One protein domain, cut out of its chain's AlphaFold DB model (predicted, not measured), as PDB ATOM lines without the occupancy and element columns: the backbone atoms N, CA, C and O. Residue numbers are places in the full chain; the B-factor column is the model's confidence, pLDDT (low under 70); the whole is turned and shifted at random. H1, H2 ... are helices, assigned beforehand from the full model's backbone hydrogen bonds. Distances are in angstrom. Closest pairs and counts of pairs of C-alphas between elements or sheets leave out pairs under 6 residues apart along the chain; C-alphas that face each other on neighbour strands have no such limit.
ATOM      1  N   ASP A   2     184.885 209.126 209.267       75.25
ATOM      2  CA  ASP A   2     186.240 209.111 208.703       75.25
ATOM      3  C   ASP A   2     186.232 209.108 207.150       75.25
ATOM      4  O   ASP A   2     187.064 209.758 206.533       75.25
ATOM      5  N   ASP A   3     185.201 208.534 206.508       81.88
ATOM      6  CA  ASP A   3     185.059 208.506 205.034       81.88
ATOM      7  C   ASP A   3     184.829 209.880 204.377       81.88
ATOM      8  O   ASP A   3     185.369 210.150 203.310       81.88
ATOM      9  N   GLU A   4     184.032 210.762 204.990       87.00
ATOM     10  CA  GLU A   4     183.736 212.087 204.417       87.00
ATOM     11  C   GLU A   4     184.965 213.000 204.475       87.00
ATOM     12  O   GLU A   4     185.327 213.601 203.469       87.00
ATOM     13  N   ALA A   5     185.666 213.009 205.614       90.19
ATOM     14  CA  ALA A   5     186.914 213.749 205.780       90.19
ATOM     15  C   ALA A   5     188.017 213.222 204.846       90.19
ATOM     16  O   ALA A   5     188.711 214.009 204.202       90.19
ATOM     17  N   PHE A   6     188.142 211.895 204.721       91.88
ATOM     18  CA  PHE A   6     189.027 211.270 203.740       91.88
ATOM     19  C   PHE A   6     188.699 211.732 202.317       91.88
ATOM     20  O   PHE A   6     189.590 212.112 201.561       91.88
ATOM     21  N   PHE A   7     187.420 211.713 201.946       91.50
ATOM     22  CA  PHE A   7     187.008 212.052 200.592       91.50
ATOM     23  C   PHE A   7     187.210 213.533 200.261       91.50
ATOM     24  O   PHE A   7     187.613 213.854 199.144       91.50
ATOM     25  N   GLU A   8     186.976 214.438 201.212       92.81
ATOM     26  CA  GLU A   8     187.303 215.858 201.049       92.81
ATOM     27  C   GLU A   8     188.800 216.056 200.775       92.81
ATOM     28  O   GLU A   8     189.159 216.760 199.828       92.81
ATOM     29  N   GLN A   9     189.671 215.373 201.526       94.75
ATOM     30  CA  GLN A   9     191.117 215.412 201.287       94.75
ATOM     31  C   GLN A   9     191.493 214.815 199.932       94.75
ATOM     32  O   GLN A   9     192.231 215.440 199.174       94.75
ATOM     33  N   LEU A  10     190.947 213.645 199.594       95.19
ATOM     34  CA  LEU A  10     191.180 212.989 198.311       95.19
ATOM     35  C   LEU A  10     190.801 213.902 197.140       95.19
ATOM     36  O   LEU A  10     191.568 214.021 196.190       95.19
ATOM     37  N   ARG A  11     189.652 214.586 197.210       94.75
ATOM     38  CA  ARG A  11     189.237 215.548 196.180       94.75
ATOM     39  C   ARG A  11     190.183 216.739 196.081       94.75
ATOM     40  O   ARG A  11     190.523 217.115 194.964       94.75
ATOM     41  N   SER A  12     190.584 217.318 197.214       95.50
ATOM     42  CA  SER A  12     191.500 218.466 197.243       95.50
ATOM     43  C   SER A  12     192.849 218.102 196.627       95.50
ATOM     44  O   SER A  12     193.257 218.711 195.646       95.50
ATOM     45  N   ILE A  13     193.484 217.040 197.129       96.50
ATOM     46  CA  ILE A  13     194.803 216.585 196.671       96.50
ATOM     47  C   ILE A  13     194.753 216.157 195.199       96.50
ATOM     48  O   ILE A  13     195.663 216.463 194.434       96.50
ATOM     49  N   CYS A  14     193.679 215.485 194.772       95.69
ATOM     50  CA  CYS A  14     193.481 215.148 193.364       95.69
ATOM     51  C   CYS A  14     193.385 216.401 192.485       95.69
ATOM     52  O   CYS A  14     193.973 216.418 191.408       95.69
ATOM     53  N   SER A  15     192.643 217.425 192.917       95.19
ATOM     54  CA  SER A  15     192.515 218.680 192.170       95.19
ATOM     55  C   SER A  15     193.874 219.363 192.013       95.19
ATOM     56  O   SER A  15     194.257 219.699 190.894       95.19
ATOM     57  N   ASP A  16     194.629 219.485 193.107       95.81
ATOM     58  CA  ASP A  16     195.955 220.111 193.113       95.81
ATOM     59  C   ASP A  16     196.950 219.338 192.228       95.81
ATOM     60  O   ASP A  16     197.717 219.934 191.467       95.81
ATOM     61  N   ALA A  17     196.910 218.001 192.274       95.69
ATOM     62  CA  ALA A  17     197.754 217.139 191.448       95.69
ATOM     63  C   ALA A  17     197.418 217.258 189.953       95.69
ATOM     64  O   ALA A  17     198.326 217.335 189.125       95.69
ATOM     65  N   VAL A  18     196.129 217.308 189.590       93.94
ATOM     66  CA  VAL A  18     195.696 217.491 188.193       93.94
ATOM     67  C   VAL A  18     196.084 218.875 187.674       93.94
ATOM     68  O   VAL A  18     196.556 218.983 186.541       93.94
ATOM     69  N   GLU A  19     195.904 219.924 188.477       94.38
ATOM     70  CA  GLU A  19     196.302 221.285 188.111       94.38
ATOM     71  C   GLU A  19     197.816 221.378 187.887       94.38
ATOM     72  O   GLU A  19     198.254 221.816 186.820       94.38
ATOM     73  N   SER A  20     198.608 220.886 188.845       94.75
ATOM     74  CA  SER A  20     200.075 220.910 188.782       94.75
ATOM     75  C   SER A  20     200.603 220.110 187.591       94.75
ATOM     76  O   SER A  20     201.362 220.641 186.782       94.75
ATOM     77  N   TYR A  21     200.121 218.873 187.412       94.44
ATOM     78  CA  TYR A  21     200.527 218.001 186.307       94.44
ATOM     79  C   TYR A  21     200.328 218.664 184.942       94.44
ATOM     80  O   TYR A  21     201.136 218.509 184.035       94.44
ATOM     81  N   ARG A  22     199.253 219.427 184.768       91.06
ATOM     82  CA  ARG A  22     198.969 220.075 183.483       91.06
ATOM     83  C   ARG A  22     199.690 221.382 183.272       91.06
ATOM     84  O   ARG A  22     199.936 221.744 182.126       91.06
ATOM     85  N   ALA A  23     199.975 222.105 184.350       93.81
ATOM     86  CA  ALA A  23     200.846 223.263 184.267       93.81
ATOM     87  C   ALA A  23     202.239 222.839 183.776       93.81
ATOM     88  O   ALA A  23     202.848 223.549 182.977       93.81
ATOM     89  N   GLU A  24     202.701 221.667 184.212       94.56
ATOM     90  CA  GLU A  24     204.007 221.116 183.858       94.56
ATOM     91  C   GLU A  24     204.026 220.399 182.499       94.56
ATOM     92  O   GLU A  24     204.938 220.619 181.702       94.56
ATOM     93  N   TYR A  25     202.988 219.618 182.176       91.88
ATOM     94  CA  TYR A  25     202.872 218.877 180.913       91.88
ATOM     95  C   TYR A  25     201.611 219.265 180.122       91.88
ATOM     96  O   TYR A  25     200.686 218.456 179.986       91.88
ATOM     97  N   PRO A  26     201.551 220.484 179.554       89.62
ATOM     98  CA  PRO A  26     200.353 220.990 178.879       89.62
ATOM     99  C   PRO A  26     199.970 220.193 177.624       89.62
ATOM    100  O   PRO A  26     198.790 220.124 177.284       89.62
ATOM    101  N   ASP A  27     200.949 219.570 176.963       89.31
ATOM    102  CA  ASP A  27     200.763 218.789 175.733       89.31
ATOM    103  C   ASP A  27     200.661 217.271 175.990       89.31
ATOM    104  O   ASP A  27     200.674 216.471 175.051       89.31
ATOM    105  N   ALA A  28     200.601 216.841 177.258       87.25
ATOM    106  CA  ALA A  28     200.468 215.425 177.587       87.25
ATOM    107  C   ALA A  28     199.093 214.872 177.167       87.25
ATOM    108  O   ALA A  28     198.079 215.566 177.276       87.25
ATOM    109  N   PRO A  29     199.019 213.594 176.743       85.19
ATOM    110  CA  PRO A  29     197.746 212.972 176.399       85.19
ATOM    111  C   PRO A  29     196.825 212.849 177.628       85.19
ATOM    112  O   PRO A  29     197.322 212.792 178.763       85.19
ATOM    113  N   PRO A  30     195.500 212.708 177.425       82.31
ATOM    114  CA  PRO A  30     194.515 212.477 178.487       82.31
ATOM    115  C   PRO A  30     194.982 211.449 179.521       82.31
ATOM    116  O   PRO A  30     195.451 210.391 179.110       82.31
ATOM    117  N   LEU A  31     194.842 211.681 180.835       79.69
ATOM    118  CA  LEU A  31     195.314 210.761 181.901       79.69
ATOM    119  C   LEU A  31     194.836 209.299 181.753       79.69
ATOM    120  O   LEU A  31     195.482 208.366 182.235       79.69
ATOM    121  N   THR A  32     193.717 209.081 181.065       68.25
ATOM    122  CA  THR A  32     193.179 207.753 180.738       68.25
ATOM    123  C   THR A  32     193.967 206.992 179.680       68.25
ATOM    124  O   THR A  32     193.866 205.770 179.615       68.25
ATOM    125  N   GLU A  33     194.723 207.685 178.835       71.12
ATOM    126  CA  GLU A  33     195.512 207.073 177.773       71.12
ATOM    127  C   GLU A  33     196.847 206.546 178.302       71.12
ATOM    128  O   GLU A  33     197.476 207.126 179.195       71.12
ATOM    129  N   SER A  34     197.300 205.426 177.742       66.19
ATOM    130  CA  SER A  34     198.621 204.885 178.049       66.19
ATOM    131  C   SER A  34     199.698 205.799 177.475       66.19
ATOM    132  O   SER A  34     199.738 206.025 176.266       66.19
ATOM    133  N   LEU A  35     200.607 206.272 178.329       69.44
ATOM    134  CA  LEU A  35     201.846 206.876 177.853       69.44
ATOM    135  C   LEU A  35     202.643 205.783 177.127       69.44
ATOM    136  O   LEU A  35     202.760 204.666 177.641       69.44
ATOM    137  N   GLN A  36     203.158 206.068 175.930       66.25
ATOM    138  CA  GLN A  36     204.031 205.113 175.247       66.25
ATOM    139  C   GLN A  36     205.250 204.848 176.135       66.25
ATOM    140  O   GLN A  36     205.942 205.779 176.542       66.25
ATOM    141  N   GLN A  37     205.482 203.578 176.472       65.69
ATOM    142  CA  GLN A  37     206.695 203.189 177.185       65.69
ATOM    143  C   GLN A  37     207.903 203.467 176.290       65.69
ATOM    144  O   GLN A  37     207.829 203.245 175.080       65.69
ATOM    145  N   ASN A  38     209.008 203.917 176.887       66.25
ATOM    146  CA  ASN A  38     210.260 204.128 176.171       66.25
ATOM    147  C   ASN A  38     210.868 202.775 175.752       66.25
ATOM    148  O   ASN A  38     211.730 202.220 176.434       66.25
ATOM    149  N   SER A  39     210.383 202.219 174.640       64.75
ATOM    150  CA  SER A  39     210.873 200.961 174.063       64.75
ATOM    151  C   SER A  39     212.309 201.052 173.555       64.75
ATOM    152  O   SER A  39     212.937 200.017 173.342       64.75
ATOM    153  N   THR A 166     207.784 203.687 193.980       89.50
ATOM    154  CA  THR A 166     208.975 203.122 193.357       89.50
ATOM    155  C   THR A 166     209.319 203.836 192.048       89.50
ATOM    156  O   THR A 166     210.491 204.059 191.767       89.50
ATOM    157  N   GLN A 167     208.325 204.266 191.265       89.38
ATOM    158  CA  GLN A 167     208.560 205.086 190.074       89.38
ATOM    159  C   GLN A 167     209.143 206.457 190.428       89.38
ATOM    160  O   GLN A 167     210.106 206.873 189.794       89.38
ATOM    161  N   ALA A 168     208.621 207.129 191.458       91.50
ATOM    162  CA  ALA A 168     209.176 208.396 191.940       91.50
ATOM    163  C   ALA A 168     210.615 208.237 192.473       91.50
ATOM    164  O   ALA A 168     211.484 209.070 192.204       91.50
ATOM    165  N   HIS A 169     210.882 207.132 193.175       92.06
ATOM    166  CA  HIS A 169     212.226 206.753 193.614       92.06
ATOM    167  C   HIS A 169     213.171 206.590 192.413       92.06
ATOM    168  O   HIS A 169     214.201 207.253 192.343       92.06
ATOM    169  N   PHE A 170     212.781 205.811 191.401       88.69
ATOM    170  CA  PHE A 170     213.594 205.641 190.193       88.69
ATOM    171  C   PHE A 170     213.750 206.910 189.358       88.69
ATOM    172  O   PHE A 170     214.814 207.108 188.780       88.69
ATOM    173  N   ALA A 171     212.739 207.775 189.294       89.06
ATOM    174  CA  ALA A 171     212.860 209.074 188.639       89.06
ATOM    175  C   ALA A 171     213.960 209.929 189.294       89.06
ATOM    176  O   ALA A 171     214.756 210.554 188.594       89.06
ATOM    177  N   THR A 172     214.051 209.881 190.626       89.25
ATOM    178  CA  THR A 172     215.073 210.597 191.403       89.25
ATOM    179  C   THR A 172     216.467 209.996 191.207       89.25
ATOM    180  O   THR A 172     217.420 210.730 190.947       89.25
ATOM    181  N   GLU A 173     216.590 208.671 191.300       87.00
ATOM    182  CA  GLU A 173     217.883 207.979 191.224       87.00
ATOM    183  C   GLU A 173     218.465 207.952 189.803       87.00
ATOM    184  O   GLU A 173     219.656 208.189 189.612       87.00
ATOM    185  N   LEU A 174     217.632 207.688 188.789       82.81
ATOM    186  CA  LEU A 174     218.081 207.535 187.400       82.81
ATOM    187  C   LEU A 174     218.130 208.862 186.633       82.81
ATOM    188  O   LEU A 174     218.775 208.929 185.589       82.81
ATOM    189  N   GLN A 175     217.473 209.913 187.139       81.50
ATOM    190  CA  GLN A 175     217.484 211.267 186.563       81.50
ATOM    191  C   GLN A 175     217.075 211.315 185.080       81.50
ATOM    192  O   GLN A 175     217.597 212.103 184.291       81.50
ATOM    193  N   TYR A 176     216.135 210.458 184.683       80.75
ATOM    194  CA  TYR A 176     215.538 210.493 183.352       80.75
ATOM    195  C   TYR A 176     214.247 211.313 183.396       80.75
ATOM    196  O   TYR A 176     213.281 210.881 184.021       80.75
ATOM    197  N   ASP A 177     214.184 212.432 182.667       83.50
ATOM    198  CA  ASP A 177     212.995 213.308 182.609       83.50
ATOM    199  C   ASP A 177     211.707 212.537 182.268       83.50
ATOM    200  O   ASP A 177     210.637 212.788 182.820       83.50
ATOM    201  N   PHE A 178     211.816 211.531 181.395       85.19
ATOM    202  CA  PHE A 178     210.704 210.644 181.053       85.19
ATOM    203  C   PHE A 178     210.155 209.872 182.265       85.19
ATOM    204  O   PHE A 178     208.948 209.662 182.364       85.19
ATOM    205  N   LEU A 179     211.022 209.435 183.186       84.81
ATOM    206  CA  LEU A 179     210.601 208.735 184.399       84.81
ATOM    207  C   LEU A 179     209.918 209.679 185.384       84.81
ATOM    208  O   LEU A 179     208.938 209.268 186.000       84.81
ATOM    209  N   THR A 180     210.382 210.926 185.488       90.19
ATOM    210  CA  THR A 180     209.712 211.965 186.284       90.19
ATOM    211  C   THR A 180     208.296 212.197 185.770       90.19
ATOM    212  O   THR A 180     207.337 212.047 186.526       90.19
ATOM    213  N   HIS A 181     208.145 212.401 184.454       90.75
ATOM    214  CA  HIS A 181     206.829 212.549 183.827       90.75
ATOM    215  C   HIS A 181     205.932 211.331 184.059       90.75
ATOM    216  O   HIS A 181     204.752 211.476 184.382       90.75
ATOM    217  N   LEU A 182     206.480 210.122 183.905       86.38
ATOM    218  CA  LEU A 182     205.737 208.883 184.113       86.38
ATOM    219  C   LEU A 182     205.268 208.740 185.568       86.38
ATOM    220  O   LEU A 182     204.108 208.389 185.789       86.38
ATOM    221  N   ALA A 183     206.140 209.027 186.536       89.12
ATOM    222  CA  ALA A 183     205.837 208.941 187.960       89.12
ATOM    223  C   ALA A 183     204.744 209.943 188.363       89.12
ATOM    224  O   ALA A 183     203.754 209.558 188.986       89.12
ATOM    225  N   GLU A 184     204.868 211.204 187.944       92.81
ATOM    226  CA  GLU A 184     203.878 212.250 188.223       92.81
ATOM    227  C   GLU A 184     202.538 211.955 187.553       92.81
ATOM    228  O   GLU A 184     201.478 212.077 188.172       92.81
ATOM    229  N   ARG A 185     202.569 211.474 186.307       91.19
ATOM    230  CA  ARG A 185     201.364 211.033 185.606       91.19
ATOM    231  C   ARG A 185     200.672 209.894 186.348       91.19
ATOM    232  O   ARG A 185     199.451 209.932 186.505       91.19
ATOM    233  N   GLN A 186     201.419 208.875 186.768       87.94
ATOM    234  CA  GLN A 186     200.857 207.707 187.442       87.94
ATOM    235  C   GLN A 186     200.303 208.073 188.824       87.94
ATOM    236  O   GLN A 186     199.214 207.620 189.168       87.94
ATOM    237  N   HIS A 187     200.985 208.951 189.564       93.38
ATOM    238  CA  HIS A 187     200.496 209.514 190.821       93.38
ATOM    239  C   HIS A 187     199.152 210.237 190.637       93.38
ATOM    240  O   HIS A 187     198.152 209.882 191.269       93.38
ATOM    241  N   THR A 188     199.095 211.201 189.712       93.88
ATOM    242  CA  THR A 188     197.882 211.984 189.421       93.88
ATOM    243  C   THR A 188     196.739 211.098 188.932       93.88
ATOM    244  O   THR A 188     195.592 211.253 189.357       93.88
ATOM    245  N   LYS A 189     197.045 210.120 188.076       89.12
ATOM    246  CA  LYS A 189     196.068 209.143 187.595       89.12
ATOM    247  C   LYS A 189     195.488 208.309 188.734       89.12
ATOM    248  O   LYS A 189     194.270 208.157 188.788       89.12
ATOM    249  N   THR A 190     196.321 207.786 189.636       88.12
ATOM    250  CA  THR A 190     195.843 206.976 190.762       88.12
ATOM    251  C   THR A 190     194.891 207.783 191.645       88.12
ATOM    252  O   THR A 190     193.791 207.304 191.902       88.12
ATOM    253  N   LEU A 191     195.224 209.032 191.996       93.56
ATOM    254  CA  LEU A 191     194.327 209.913 192.760       93.56
ATOM    255  C   LEU A 191     192.970 210.127 192.069       93.56
ATOM    256  O   LEU A 191     191.918 210.015 192.707       93.56
ATOM    257  N   LEU A 192     192.980 210.384 190.756       89.50
ATOM    258  CA  LEU A 192     191.756 210.543 189.970       89.50
ATOM    259  C   LEU A 192     190.913 209.260 189.974       89.50
ATOM    260  O   LEU A 192     189.699 209.317 190.181       89.50
ATOM    261  N   GLU A 193     191.540 208.097 189.791       86.19
ATOM    262  CA  GLU A 193     190.866 206.799 189.875       86.19
ATOM    263  C   GLU A 193     190.229 206.575 191.255       86.19
ATOM    264  O   GLU A 193     189.108 206.065 191.324       86.19
ATOM    265  N   GLY A 194     190.868 207.026 192.339       89.00
ATOM    266  CA  GLY A 194     190.301 207.021 193.690       89.00
ATOM    267  C   GLY A 194     189.032 207.858 193.828       89.00
ATOM    268  O   GLY A 194     188.036 207.385 194.384       89.00
ATOM    269  N   VAL A 195     189.023 209.085 193.296       88.62
ATOM    270  CA  VAL A 195     187.831 209.954 193.331       88.62
ATOM    271  C   VAL A 195     186.676 209.322 192.549       88.62
ATOM    272  O   VAL A 195     185.537 209.275 193.026       88.62
ATOM    273  N   LEU A 196     186.967 208.787 191.361       83.44
ATOM    274  CA  LEU A 196     185.985 208.083 190.533       83.44
ATOM    275  C   LEU A 196     185.465 206.813 191.229       83.44
ATOM    276  O   LEU A 196     184.267 206.504 191.158       83.44
ATOM    277  N   ALA A 197     186.344 206.093 191.925       82.94
ATOM    278  CA  ALA A 197     186.007 204.916 192.707       82.94
ATOM    279  C   ALA A 197     185.047 205.227 193.856       82.94
ATOM    280  O   ALA A 197     183.999 204.580 193.966       82.94
ATOM    281  N   HIS A 198     185.357 206.242 194.666       84.56
ATOM    282  CA  HIS A 198     184.484 206.690 195.753       84.56
ATOM    283  C   HIS A 198     183.112 207.112 195.230       84.56
ATOM    284  O   HIS A 198     182.088 206.574 195.665       84.56
ATOM    285  N   GLY A 199     183.081 207.977 194.212       76.25
ATOM    286  CA  GLY A 199     181.832 208.427 193.606       76.25
ATOM    287  C   GLY A 199     180.985 207.256 193.108       76.25
ATOM    288  O   GLY A 199     179.785 207.193 193.367       76.25
ATOM    289  N   THR A 200     181.600 206.257 192.472       75.19
ATOM    290  CA  THR A 200     180.872 205.069 192.002       75.19
ATOM    291  C   THR A 200     180.310 204.226 193.149       75.19
ATOM    292  O   THR A 200     179.170 203.763 193.052       75.19
ATOM    293  N   ARG A 201     181.054 204.067 194.253       75.38
ATOM    294  CA  ARG A 201     180.573 203.385 195.471       75.38
ATOM    295  C   ARG A 201     179.373 204.094 196.099       75.38
ATOM    296  O   ARG A 201     178.496 203.436 196.653       75.38
ATOM    297  N   ARG A 202     179.305 205.421 195.982       76.75
ATOM    298  CA  ARG A 202     178.246 206.259 196.565       76.75
ATOM    299  C   ARG A 202     177.094 206.590 195.599       76.75
ATOM    300  O   ARG A 202     176.273 207.449 195.899       76.75
ATOM    301  N   GLY A 203     176.968 205.870 194.479       66.31
ATOM    302  CA  GLY A 203     175.826 205.994 193.557       66.31
ATOM    303  C   GLY A 203     176.112 206.742 192.251       66.31
ATOM    304  O   GLY A 203     175.197 206.937 191.455       66.31
ATOM    305  N   GLY A 204     177.374 207.089 191.999       67.31
ATOM    306  CA  GLY A 204     177.865 207.713 190.774       67.31
ATOM    307  C   GLY A 204     178.528 209.069 191.024       67.31
ATOM    308  O   GLY A 204     178.269 209.738 192.019       67.31
ATOM    309  N   ILE A 205     179.368 209.491 190.078       70.62
ATOM    310  CA  ILE A 205     179.963 210.832 190.039       70.62
ATOM    311  C   ILE A 205     179.430 211.595 188.828       70.62
ATOM    312  O   ILE A 205     179.282 211.033 187.739       70.62
ATOM    313  N   THR A 206     179.092 212.871 189.014       75.69
ATOM    314  CA  THR A 206     178.568 213.682 187.912       75.69
ATOM    315  C   THR A 206     179.705 214.191 187.022       75.69
ATOM    316  O   THR A 206     180.795 214.475 187.515       75.69
ATOM    317  N   PRO A 207     179.459 214.392 185.716       74.94
ATOM    318  CA  PRO A 207     180.446 214.992 184.820       74.94
ATOM    319  C   PRO A 207     180.912 216.379 185.276       74.94
ATOM    320  O   PRO A 207     182.058 216.742 185.060       74.94
ATOM    321  N   THR A 208     180.024 217.155 185.903       76.62
ATOM    322  CA  THR A 208     180.363 218.464 186.471       76.62
ATOM    323  C   THR A 208     181.368 218.321 187.608       76.62
ATOM    324  O   THR A 208     182.399 218.976 187.567       76.62
ATOM    325  N   ALA A 209     181.134 217.393 188.543       76.81
ATOM    326  CA  ALA A 209     182.062 217.129 189.642       76.81
ATOM    327  C   ALA A 209     183.434 216.636 189.155       76.81
ATOM    328  O   ALA A 209     184.443 216.950 189.768       76.81
ATOM    329  N   VAL A 210     183.490 215.893 188.042       80.00
ATOM    330  CA  VAL A 210     184.762 215.468 187.432       80.00
ATOM    331  C   VAL A 210     185.516 216.661 186.831       80.00
ATOM    332  O   VAL A 210     186.719 216.779 187.032       80.00
ATOM    333  N   ARG A 211     184.823 217.589 186.155       81.75
ATOM    334  CA  ARG A 211     185.445 218.820 185.630       81.75
ATOM    335  C   ARG A 211     185.932 219.767 186.720       81.75
ATOM    336  O   ARG A 211     186.920 220.456 186.514       81.75
ATOM    337  N   GLU A 212     185.251 219.806 187.864       88.00
ATOM    338  CA  GLU A 212     185.685 220.590 189.029       88.00
ATOM    339  C   GLU A 212     187.053 220.143 189.564       88.00
ATOM    340  O   GLU A 212     187.732 220.945 190.187       88.00
ATOM    341  N   LEU A 213     187.489 218.909 189.276       86.06
ATOM    342  CA  LEU A 213     188.838 218.407 189.584       86.06
ATOM    343  C   LEU A 213     189.881 218.834 188.538       86.06
ATOM    344  O   LEU A 213     190.982 218.299 188.499       86.06
ATOM    345  N   GLY A 214     189.498 219.696 187.599       84.62
ATOM    346  CA  GLY A 214     190.316 220.097 186.469       84.62
ATOM    347  C   GLY A 214     190.141 219.222 185.229       84.62
ATOM    348  O   GLY A 214     190.464 219.704 184.157       84.62
ATOM    349  N   VAL A 215     189.602 217.996 185.284       83.25
ATOM    350  CA  VAL A 215     189.510 217.053 184.134       83.25
ATOM    351  C   VAL A 215     188.978 217.713 182.840       83.25
ATOM    352  O   VAL A 215     187.922 218.349 182.861       83.25
ATOM    353  N   THR A 216     189.708 217.590 181.718       85.44
ATOM    354  CA  THR A 216     189.346 218.259 180.449       85.44
ATOM    355  C   THR A 216     188.122 217.606 179.813       85.44
ATOM    356  O   THR A 216     187.755 216.483 180.150       85.44
ATOM    357  N   ASP A 217     187.476 218.273 178.850       83.50
ATOM    358  CA  ASP A 217     186.386 217.641 178.094       83.50
ATOM    359  C   ASP A 217     186.873 216.447 177.256       83.50
ATOM    360  O   ASP A 217     186.120 215.486 177.094       83.50
ATOM    361  N   GLU A 218     188.119 216.470 176.772       82.25
ATOM    362  CA  GLU A 218     188.744 215.341 176.071       82.25
ATOM    363  C   GLU A 218     188.975 214.158 177.013       82.25
ATOM    364  O   GLU A 218     188.562 213.046 176.699       82.25
ATOM    365  N   GLU A 219     189.529 214.389 178.206       75.88
ATOM    366  CA  GLU A 219     189.682 213.356 179.237       75.88
ATOM    367  C   GLU A 219     188.343 212.844 179.746       75.88
ATOM    368  O   GLU A 219     188.177 211.652 179.969       75.88
ATOM    369  N   LEU A 220     187.359 213.720 179.921       75.75
ATOM    370  CA  LEU A 220     186.019 213.330 180.325       75.75
ATOM    371  C   LEU A 220     185.341 212.498 179.231       75.75
ATOM    372  O   LEU A 220     184.649 211.526 179.539       75.75
ATOM    373  N   ALA A 221     185.513 212.866 177.959       75.31
ATOM    374  CA  ALA A 221     185.050 212.068 176.831       75.31
ATOM    375  C   ALA A 221     185.779 210.722 176.787       75.31
ATOM    376  O   ALA A 221     185.118 209.694 176.629       75.31
ATOM    377  N   ALA A 222     187.093 210.713 177.021       72.19
ATOM    378  CA  ALA A 222     187.893 209.507 177.126       72.19
ATOM    379  C   ALA A 222     187.375 208.627 178.266       72.19
ATOM    380  O   ALA A 222     186.943 207.524 177.980       72.19
ATOM    381  N   LEU A 223     187.239 209.125 179.497       68.56
ATOM    382  CA  LEU A 223     186.654 208.430 180.654       68.56
ATOM    383  C   LEU A 223     185.241 207.886 180.392       68.56
ATOM    384  O   LEU A 223     184.896 206.810 180.874       68.56
ATOM    385  N   ARG A 224     184.413 208.619 179.639       65.44
ATOM    386  CA  ARG A 224     183.054 208.191 179.258       65.44
ATOM    387  C   ARG A 224     183.045 207.109 178.182       65.44
ATOM    388  O   ARG A 224     182.157 206.262 178.186       65.44
ATOM    389  N   SER A 225     183.973 207.195 177.234       60.56
ATOM    390  CA  SER A 225     184.161 206.216 176.158       60.56
ATOM    391  C   SER A 225     184.879 204.962 176.660       60.56
ATOM    392  O   SER A 225     184.629 203.851 176.194       60.56
ATOM    393  N   HIS A 226     185.724 205.152 177.669       51.38
ATOM    394  CA  HIS A 226     186.360 204.126 178.453       51.38
ATOM    395  C   HIS A 226     185.261 203.390 179.216       51.38
ATOM    396  O   HIS A 226     184.284 203.981 179.675       51.38
ATOM    397  N   ARG A 227     185.391 202.069 179.326       46.69
ATOM    398  CA  ARG A 227     184.337 201.131 179.756       46.69
ATOM    399  C   ARG A 227     183.960 201.221 181.252       46.69
ATOM    400  O   ARG A 227     183.679 200.207 181.885       46.69
ATOM    401  N   LEU A 228     183.969 202.416 181.840       42.81
ATOM    402  CA  LEU A 228     183.837 202.686 183.273       42.81
ATOM    403  C   LEU A 228     182.378 202.674 183.786       42.81
ATOM    404  O   LEU A 228     182.175 202.683 184.995       42.81
ATOM    405  N   TRP A 229     181.349 202.588 182.926       38.28
ATOM    406  CA  TRP A 229     179.922 202.622 183.327       38.28
ATOM    407  C   TRP A 229     179.075 201.409 182.818       38.28
ATOM    408  O   TRP A 229     178.237 201.582 181.943       38.28
ATOM    409  N   ARG A 230     179.236 200.219 183.453       36.84
ATOM    410  CA  ARG A 230     178.337 199.002 183.546       36.84
ATOM    411  C   ARG A 230     177.878 198.282 182.233       36.84
ATOM    412  O   ARG A 230     177.866 198.919 181.192       36.84
ATOM    413  N   PRO A 231     177.319 197.032 182.224       38.06
ATOM    414  CA  PRO A 231     177.437 195.807 183.052       38.06
ATOM    415  C   PRO A 231     177.856 194.521 182.247       38.06
ATOM    416  O   PRO A 231     177.549 194.391 181.072       38.06
ATOM    417  N   ARG A 238     196.632 191.630 184.422       34.53
ATOM    418  CA  ARG A 238     198.087 191.325 184.485       34.53
ATOM    419  C   ARG A 238     198.882 190.778 183.301       34.53
ATOM    420  O   ARG A 238     200.100 190.901 183.302       34.53
ATOM    421  N   TYR A 239     198.255 190.244 182.271       30.44
ATOM    422  CA  TYR A 239     198.878 190.234 180.952       30.44
ATOM    423  C   TYR A 239     198.628 191.606 180.347       30.44
ATOM    424  O   TYR A 239     197.607 192.221 180.674       30.44
ATOM    425  N   LEU A 240     199.483 192.072 179.428       32.50
ATOM    426  CA  LEU A 240     199.040 193.105 178.489       32.50
ATOM    427  C   LEU A 240     197.612 192.727 178.070       32.50
ATOM    428  O   LEU A 240     197.382 191.543 177.810       32.50
ATOM    429  N   TRP A 241     196.681 193.679 178.112       33.06
ATOM    430  CA  TRP A 241     195.537 193.853 177.207       33.06
ATOM    431  C   TRP A 241     194.530 194.834 177.823       33.06
ATOM    432  O   TRP A 241     194.191 194.767 178.998       33.06
ATOM    433  N   SER A 242     194.065 195.739 176.971       30.70
ATOM    434  CA  SER A 242     193.111 196.823 177.209       30.70
ATOM    435  C   SER A 242     191.797 196.445 177.924       30.70
ATOM    436  O   SER A 242     191.333 195.307 177.877       30.70
ATOM    437  N   ASP A 243     191.139 197.486 178.443       36.28
ATOM    438  CA  ASP A 243     189.701 197.713 178.652       36.28
ATOM    439  C   ASP A 243     188.820 196.597 179.276       36.28
ATOM    440  O   ASP A 243     187.903 196.140 178.599       36.28
ATOM    441  N   VAL A 244     189.002 196.196 180.549       34.41
ATOM    442  CA  VAL A 244     187.931 196.003 181.588       34.41
ATOM    443  C   VAL A 244     188.504 195.358 182.873       34.41
ATOM    444  O   VAL A 244     188.844 194.174 182.862       34.41
ATOM    445  N   ALA A 245     188.437 196.094 183.997       41.16
ATOM    446  CA  ALA A 245     187.938 195.670 185.322       41.16
ATOM    447  C   ALA A 245     187.837 196.893 186.262       41.16
ATOM    448  O   ALA A 245     188.848 197.510 186.584       41.16
ATOM    449  N   PHE A 246     186.633 197.239 186.726       48.75
ATOM    450  CA  PHE A 246     186.454 198.237 187.785       48.75
ATOM    451  C   PHE A 246     186.334 197.499 189.119       48.75
ATOM    452  O   PHE A 246     185.291 196.904 189.395       48.75
ATOM    453  N   LEU A 247     187.405 197.499 189.916       61.19
ATOM    454  CA  LEU A 247     187.304 197.240 191.351       61.19
ATOM    455  C   LEU A 247     187.548 198.600 192.014       61.19
ATOM    456  O   LEU A 247     188.703 198.961 192.245       61.19
ATOM    457  N   PRO A 248     186.492 199.405 192.232       66.69
ATOM    458  CA  PRO A 248     186.647 200.730 192.831       66.69
ATOM    459  C   PRO A 248     187.437 200.648 194.134       66.69
ATOM    460  O   PRO A 248     188.183 201.546 194.487       66.69
ATOM    461  N   GLU A 249     187.308 199.534 194.835       84.06
ATOM    462  CA  GLU A 249     187.988 199.256 196.079       84.06
ATOM    463  C   GLU A 249     189.518 199.264 195.976       84.06
ATOM    464  O   GLU A 249     190.141 199.806 196.885       84.06
ATOM    465  N   TYR A 250     190.136 198.721 194.909       83.88
ATOM    466  CA  TYR A 250     191.604 198.794 194.788       83.88
ATOM    467  C   TYR A 250     192.043 200.235 194.553       83.88
ATOM    468  O   TYR A 250     192.977 200.699 195.198       83.88
ATOM    469  N   ALA A 251     191.343 200.955 193.668       85.88
ATOM    470  CA  ALA A 251     191.716 202.309 193.277       85.88
ATOM    471  C   ALA A 251     191.540 203.268 194.455       85.88
ATOM    472  O   ALA A 251     192.366 204.150 194.691       85.88
ATOM    473  N   LEU A 252     190.482 203.050 195.240       90.69
ATOM    474  CA  LEU A 252     190.232 203.776 196.473       90.69
ATOM    475  C   LEU A 252     191.311 203.489 197.521       90.69
ATOM    476  O   LEU A 252     191.811 204.430 198.127       90.69
ATOM    477  N   PHE A 253     191.699 202.223 197.714       93.88
ATOM    478  CA  PHE A 253     192.754 201.869 198.666       93.88
ATOM    479  C   PHE A 253     194.130 202.403 198.241       93.88
ATOM    480  O   PHE A 253     194.839 202.973 199.064       93.88
ATOM    481  N   GLY A 254     194.500 202.288 196.963       93.56
ATOM    482  CA  GLY A 254     195.760 202.838 196.458       93.56
ATOM    483  C   GLY A 254     195.827 204.355 196.626       93.56
ATOM    484  O   GLY A 254     196.798 204.888 197.160       93.56
ATOM    485  N   SER A 255     194.741 205.053 196.287       95.56
ATOM    486  CA  SER A 255     194.638 206.502 196.500       95.56
ATOM    487  C   SER A 255     194.669 206.891 197.970       95.56
ATOM    488  O   SER A 255     195.218 207.934 198.307       95.56
ATOM    489  N   LEU A 256     194.109 206.063 198.856       96.38
ATOM    490  CA  LEU A 256     194.150 206.294 200.295       96.38
ATOM    491  C   LEU A 256     195.587 206.385 200.801       96.38
ATOM    492  O   LEU A 256     195.878 207.272 201.599       96.38
ATOM    493  N   LEU A 257     196.495 205.534 200.319       96.56
ATOM    494  CA  LEU A 257     197.906 205.572 200.720       96.56
ATOM    495  C   LEU A 257     198.621 206.831 200.212       96.56
ATOM    496  O   LEU A 257     199.340 207.460 200.985       96.56
ATOM    497  N   LEU A 258     198.351 207.251 198.971       96.81
ATOM    498  CA  LEU A 258     198.900 208.495 198.411       96.81
ATOM    499  C   LEU A 258     198.379 209.738 199.144       96.81
ATOM    500  O   LEU A 258     199.150 210.621 199.506       96.81
ATOM    501  N   VAL A 259     197.075 209.788 199.427       96.62
ATOM    502  CA  VAL A 259     196.460 210.864 200.223       96.62
ATOM    503  C   VAL A 259     197.056 210.912 201.621       96.62
ATOM    504  O   VAL A 259     197.324 211.987 202.140       96.62
ATOM    505  N   SER A 260     197.279 209.749 202.229       95.31
ATOM    506  CA  SER A 260     197.862 209.663 203.566       95.31
ATOM    507  C   SER A 260     199.270 210.236 203.601       95.31
ATOM    508  O   SER A 260     199.616 210.952 204.534       95.31
ATOM    509  N   GLU A 261     200.060 209.959 202.573       94.94
ATOM    510  CA  GLU A 261     201.383 210.542 202.417       94.94
ATOM    511  C   GLU A 261     201.333 212.060 202.215       94.94
ATOM    512  O   GLU A 261     202.010 212.784 202.936       94.94
ATOM    513  N   ALA A 262     200.484 212.552 201.309       94.31
ATOM    514  CA  ALA A 262     200.313 213.987 201.069       94.31
ATOM    515  C   ALA A 262     199.735 214.746 202.282       94.31
ATOM    516  O   ALA A 262     199.945 215.948 202.422       94.31
ATOM    517  N   ALA A 263     199.019 214.051 203.168       92.50
ATOM    518  CA  ALA A 263     198.498 214.577 204.428       92.50
ATOM    519  C   ALA A 263     199.478 214.418 205.612       92.50
ATOM    520  O   ALA A 263     199.056 214.524 206.767       92.50
ATOM    521  N   ASP A 264     200.758 214.130 205.347       92.69
ATOM    522  CA  ASP A 264     201.819 213.948 206.348       92.69
ATOM    523  C   ASP A 264     201.498 212.879 207.416       92.69
ATOM    524  O   ASP A 264     201.944 212.945 208.570       92.69
ATOM    525  N   ILE A 265     200.724 211.847 207.059       93.00
ATOM    526  CA  ILE A 265     200.515 210.705 207.949       93.00
ATOM    527  C   ILE A 265     201.838 209.953 208.072       93.00
ATOM    528  O   ILE A 265     202.362 209.416 207.105       93.00
ATOM    529  N   SER A 266     202.361 209.866 209.295       91.62
ATOM    530  CA  SER A 266     203.597 209.135 209.589       91.62
ATOM    531  C   SER A 266     203.528 207.678 209.116       91.62
ATOM    532  O   SER A 266     202.669 206.927 209.578       91.62
ATOM    533  N   ALA A 267     204.503 207.275 208.293       92.81
ATOM    534  CA  ALA A 267     204.699 205.908 207.797       92.81
ATOM    535  C   ALA A 267     203.397 205.258 207.264       92.81
ATOM    536  O   ALA A 267     202.960 204.225 207.781       92.81
ATOM    537  N   PRO A 268     202.740 205.861 206.254       94.62
ATOM    538  CA  PRO A 268     201.388 205.471 205.856       94.62
ATOM    539  C   PRO A 268     201.352 204.046 205.278       94.62
ATOM    540  O   PRO A 268     200.459 203.267 205.609       94.62
ATOM    541  N   TYR A 269     202.379 203.661 204.512       95.69
ATOM    542  CA  TYR A 269     202.536 202.309 203.967       95.69
ATOM    543  C   TYR A 269     202.753 201.271 205.066       95.69
ATOM    544  O   TYR A 269     201.986 200.315 205.133       95.69
ATOM    545  N   ALA A 270     203.714 201.481 205.970       95.12
ATOM    546  CA  ALA A 270     203.949 200.587 207.106       95.12
ATOM    547  C   ALA A 270     202.695 200.419 207.984       95.12
ATOM    548  O   ALA A 270     202.359 199.309 208.381       95.12
ATOM    549  N   ARG A 271     201.928 201.489 208.236       94.31
ATOM    550  CA  ARG A 271     200.659 201.405 208.985       94.31
ATOM    551  C   ARG A 271     199.571 200.641 208.239       94.31
ATOM    552  O   ARG A 271     198.794 199.922 208.855       94.31
ATOM    553  N   ALA A 272     199.485 200.774 206.922       93.44
ATOM    554  CA  ALA A 272     198.580 199.942 206.135       93.44
ATOM    555  C   ALA A 272     199.047 198.475 206.087       93.44
ATOM    556  O   ALA A 272     198.221 197.564 206.062       93.44
ATOM    557  N   PHE A 273     200.363 198.257 206.128       93.50
ATOM    558  CA  PHE A 273     201.013 196.952 206.081       93.50
ATOM    559  C   PHE A 273     201.030 196.215 207.428       93.50
ATOM    560  O   PHE A 273     201.038 194.996 207.439       93.50
ATOM    561  N   HIS A 274     200.992 196.897 208.570       89.62
ATOM    562  CA  HIS A 274     200.966 196.262 209.900       89.62
ATOM    563  C   HIS A 274     199.636 196.473 210.641       89.62
ATOM    564  O   HIS A 274     199.419 195.921 211.720       89.62
ATOM    565  N   GLY A 275     198.720 197.248 210.054       80.38
ATOM    566  CA  GLY A 275     197.469 197.684 210.673       80.38
ATOM    567  C   GLY A 275     197.621 198.976 211.495       80.38
ATOM    568  O   GLY A 275     198.719 199.481 211.716       80.38
ATOM    569  N   ASN A 276     196.497 199.514 211.983       83.31
ATOM    570  CA  ASN A 276     196.395 200.797 212.708       83.31
ATOM    571  C   ASN A 276     196.601 202.054 211.840       83.31
ATOM    572  O   ASN A 276     197.264 203.019 212.236       83.31
ATOM    573  N   HIS A 277     195.995 202.067 210.656       92.81
ATOM    574  CA  HIS A 277     195.976 203.238 209.783       92.81
ATOM    575  C   HIS A 277     194.913 204.267 210.240       92.81
ATOM    576  O   HIS A 277     193.836 203.857 210.667       92.81
ATOM    577  N   PRO A 278     195.121 205.594 210.139       90.75
ATOM    578  CA  PRO A 278     194.090 206.579 210.503       90.75
ATOM    579  C   PRO A 278     192.743 206.359 209.796       90.75
ATOM    580  O   PRO A 278     191.713 206.307 210.457       90.75
ATOM    581  N   TRP A 279     192.780 206.073 208.493       92.00
ATOM    582  CA  TRP A 279     191.612 205.719 207.669       92.00
ATOM    583  C   TRP A 279     191.111 204.270 207.844       92.00
ATOM    584  O   TRP A 279     190.633 203.660 206.884       92.00
ATOM    585  N   THR A 280     191.260 203.666 209.032       90.62
ATOM    586  CA  THR A 280     190.913 202.244 209.262       90.62
ATOM    587  C   THR A 280     189.468 201.945 208.869       90.62
ATOM    588  O   THR A 280     189.205 200.882 208.326       90.62
ATOM    589  N   SER A 281     188.531 202.885 209.042       90.31
ATOM    590  CA  SER A 281     187.135 202.621 208.674       90.31
ATOM    591  C   SER A 281     186.936 202.432 207.165       90.31
ATOM    592  O   SER A 281     186.140 201.588 206.756       90.31
ATOM    593  N   VAL A 282     187.688 203.167 206.337       90.81
ATOM    594  CA  VAL A 282     187.670 203.027 204.875       90.81
ATOM    595  C   VAL A 282     188.307 201.696 204.479       90.81
ATOM    596  O   VAL A 282     187.762 200.969 203.648       90.81
ATOM    597  N   ILE A 283     189.423 201.337 205.120       92.25
ATOM    598  CA  ILE A 283     190.100 200.050 204.911       92.25
ATOM    599  C   ILE A 283     189.181 198.887 205.297       92.25
ATOM    600  O   ILE A 283     189.058 197.933 204.530       92.25
ATOM    601  N   ASP A 284     188.482 198.971 206.428       91.06
ATOM    602  CA  ASP A 284     187.527 197.959 206.882       91.06
ATOM    603  C   ASP A 284     186.345 197.833 205.910       91.06
ATOM    604  O   ASP A 284     185.938 196.721 205.573       91.06
ATOM    605  N   GLU A 285     185.819 198.951 205.394       90.25
ATOM    606  CA  GLU A 285     184.740 198.947 204.394       90.25
ATOM    607  C   GLU A 285     185.192 198.275 203.081       90.25
ATOM    608  O   GLU A 285     184.443 197.507 202.466       90.25
ATOM    609  N   ILE A 286     186.433 198.524 202.657       89.25
ATOM    610  CA  ILE A 286     187.051 197.875 201.492       89.25
ATOM    611  C   ILE A 286     187.282 196.382 201.754       89.25
ATOM    612  O   ILE A 286     186.980 195.556 200.895       89.25
ATOM    613  N   THR A 287     187.758 196.021 202.943       89.19
ATOM    614  CA  THR A 287     188.033 194.633 203.348       89.19
ATOM    615  C   THR A 287     186.753 193.809 203.467       89.19
ATOM    616  O   THR A 287     186.728 192.628 203.129       89.19
ATOM    617  N   ALA A 288     185.660 194.426 203.918       89.12
ATOM    618  CA  ALA A 288     184.347 193.794 203.980       89.12
ATOM    619  C   ALA A 288     183.690 193.643 202.595       89.12
ATOM    620  O   ALA A 288     182.735 192.874 202.437       89.12
ATOM    621  N   SER A 289     184.174 194.371 201.583       83.69
ATOM    622  CA  SER A 289     183.618 194.320 200.234       83.69
ATOM    623  C   SER A 289     183.948 192.975 199.591       83.69
ATOM    624  O   SER A 289     185.103 192.620 199.392       83.69
ATOM    625  N   THR A 290     182.920 192.204 199.235       78.50
ATOM    626  CA  THR A 290     183.131 190.877 198.644       78.50
ATOM    627  C   THR A 290     183.781 191.007 197.265       78.50
ATOM    628  O   THR A 290     183.224 191.701 196.406       78.50
ATOM    629  N   PRO A 291     184.885 190.285 196.996       71.94
ATOM    630  CA  PRO A 291     185.485 190.274 195.676       71.94
ATOM    631  C   PRO A 291     184.469 189.894 194.598       71.94
ATOM    632  O   PRO A 291     183.659 188.964 194.757       71.94
ATOM    633  N   GLY A 292     184.509 190.623 193.483       66.44
ATOM    634  CA  GLY A 292     183.643 190.374 192.335       66.44
ATOM    635  C   GLY A 292     183.653 188.897 191.926       66.44
ATOM    636  O   GLY A 292     184.648 188.191 192.095       66.44
ATOM    637  N   TRP A 293     182.531 188.404 191.391       60.12
ATOM    638  CA  TRP A 293     182.378 186.996 190.984       60.12
ATOM    639  C   TRP A 293     183.516 186.516 190.077       60.12
ATOM    640  O   TRP A 293     183.935 185.367 190.172       60.12
ATOM    641  N   LEU A 294     184.042 187.405 189.234       51.09
ATOM    642  CA  LEU A 294     185.132 187.065 188.345       51.09
ATOM    643  C   LEU A 294     186.443 186.834 189.099       51.09
ATOM    644  O   LEU A 294     187.123 185.855 188.829       51.09
ATOM    645  N   TRP A 295     186.785 187.687 190.063       56.25
ATOM    646  CA  TRP A 295     187.979 187.470 190.874       56.25
ATOM    647  C   TRP A 295     187.921 186.098 191.564       56.25
ATOM    648  O   TRP A 295     188.860 185.313 191.483       56.25
ATOM    649  N   ARG A 296     186.756 185.749 192.129       61.50
ATOM    650  CA  ARG A 296     186.526 184.435 192.751       61.50
ATOM    651  C   ARG A 296     186.630 183.261 191.770       61.50
ATOM    652  O   ARG A 296     187.013 182.182 192.191       61.50
ATOM    653  N   LEU A 297     186.304 183.452 190.491       52.53
ATOM    654  CA  LEU A 297     186.392 182.401 189.470       52.53
ATOM    655  C   LEU A 297     187.842 182.036 189.111       52.53
ATOM    656  O   LEU A 297     188.108 180.883 188.793       52.53
ATOM    657  N   TYR A 298     188.762 183.005 189.129       44.59
ATOM    658  CA  TYR A 298     190.154 182.805 188.697       44.59
ATOM    659  C   TYR A 298     191.143 182.546 189.841       44.59
ATOM    660  O   TYR A 298     192.295 182.205 189.574       44.59
ATOM    661  N   HIS A 299     190.706 182.714 191.091       46.84
ATOM    662  CA  HIS A 299     191.536 182.553 192.290       46.84
ATOM    663  C   HIS A 299     191.000 181.498 193.282       46.84
ATOM    664  O   HIS A 299     191.461 181.453 194.422       46.84
ATOM    665  N   GLN A 300     190.046 180.659 192.855       44.88
ATOM    666  CA  GLN A 300     189.730 179.364 193.483       44.88
ATOM    667  C   GLN A 300     190.647 178.269 192.937       44.88
ATOM    668  O   GLN A 300     191.005 177.374 193.732       44.88
TER     669      GLN A 300
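Overview. This is residues 2 to 39, 166 to 231 and 238 to 300 of the 300 residues of an uncharacterized protein of Halobellus clavatus (UniProt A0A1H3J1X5). Two long helices, H1 and H3, lie side by side in opposite directions, and a third, H6, packs across both of them to make the core. Shorter helices surround it: H2 folds back on the beginning of H3, H7 and H8 pack on H6 towards its two ends, H4 and H5 form a small hairpin, and H9, near the end of the printed part, touches no helix. The printed part has 167 residues with nine named helices, H1 to H9 in order along the chain, and no named strand; the class is all helix. The whole is compact, with a radius of gyration of the C-alphas of 16.4 A, and rounded, spanning 41 by 39 by 35 A.

Along the chain. H1, residues 2 to 24, begins with C-alpha 2 at (186.240, 209.111, 208.703) and is 32.8 A long from first to last C-alpha. Residues 25 to 39 hold no named element. H2 is residues 166 to 174. H3, residues 177 to 201, is the longest helix, 36.3 A, and ends with C-alpha 201 at (180.573, 203.385, 195.471). H4 is residues 207 to 212 and H5 residues 217 to 225. H6, residues 248 to 262, measures 20.7 A. H7 is residues 268 to 274, H8 residues 280 to 288, and H9 residues 293 to 298, with C-alpha 298 at (190.154, 182.805, 188.697).

Arrangement. H6 is the hub, touching four helices. It touches H3 at a steep tilt of 57 degrees, opposite ways, the closest C-alphas being those of Ala 197 and Pro 248, 4.2 A apart. It touches residues 6 to 13 of H1 about perpendicular, at 75 degrees, closest at Leu 10 and Val 259, 6.0 A between C-alphas. With residues 257 to 261 it touches H7, closest at the C-alphas of Ser 260 and Pro 268, 5.9 A. H6 and H8 only just touch, with 3 pairs of C-alphas within 8 A, closest at Glu 249 and Ile 286, 5.7 A. H1 and H3 touch, opposite ways at a shallow tilt of 34.6 degrees, only just short of steep; the C-alphas of Cys 14 and Leu 191 are closest, 5.3 A. H2 and H3 form a hairpin, closest at the C-alphas of Ala 171 and Leu 179, 4.8 A. H4 and H5 form another, closest at the C-alphas of Pro 207 and Leu 220, 7.4 A. H9 is apart from H6, for instance. In all nine helices every O i to N i+4 pair is within hydrogen-bond range.

Size, cuts and confidence. The C-alphas farthest apart, those of Ala 23 and Gln 300, are 46.2 A apart. Residues 40 to 165 and 232 to 237 are not printed; the C-alpha gaps across these cuts are 19.5 A and 21.2 A. The links that are printed whole are tight. The mean pLDDT of the printed part is 79.8, and residue 32, residues 34 to 39, 203 to 204, 223 to 231, 238 to 248 and 292 to 300 are under 70.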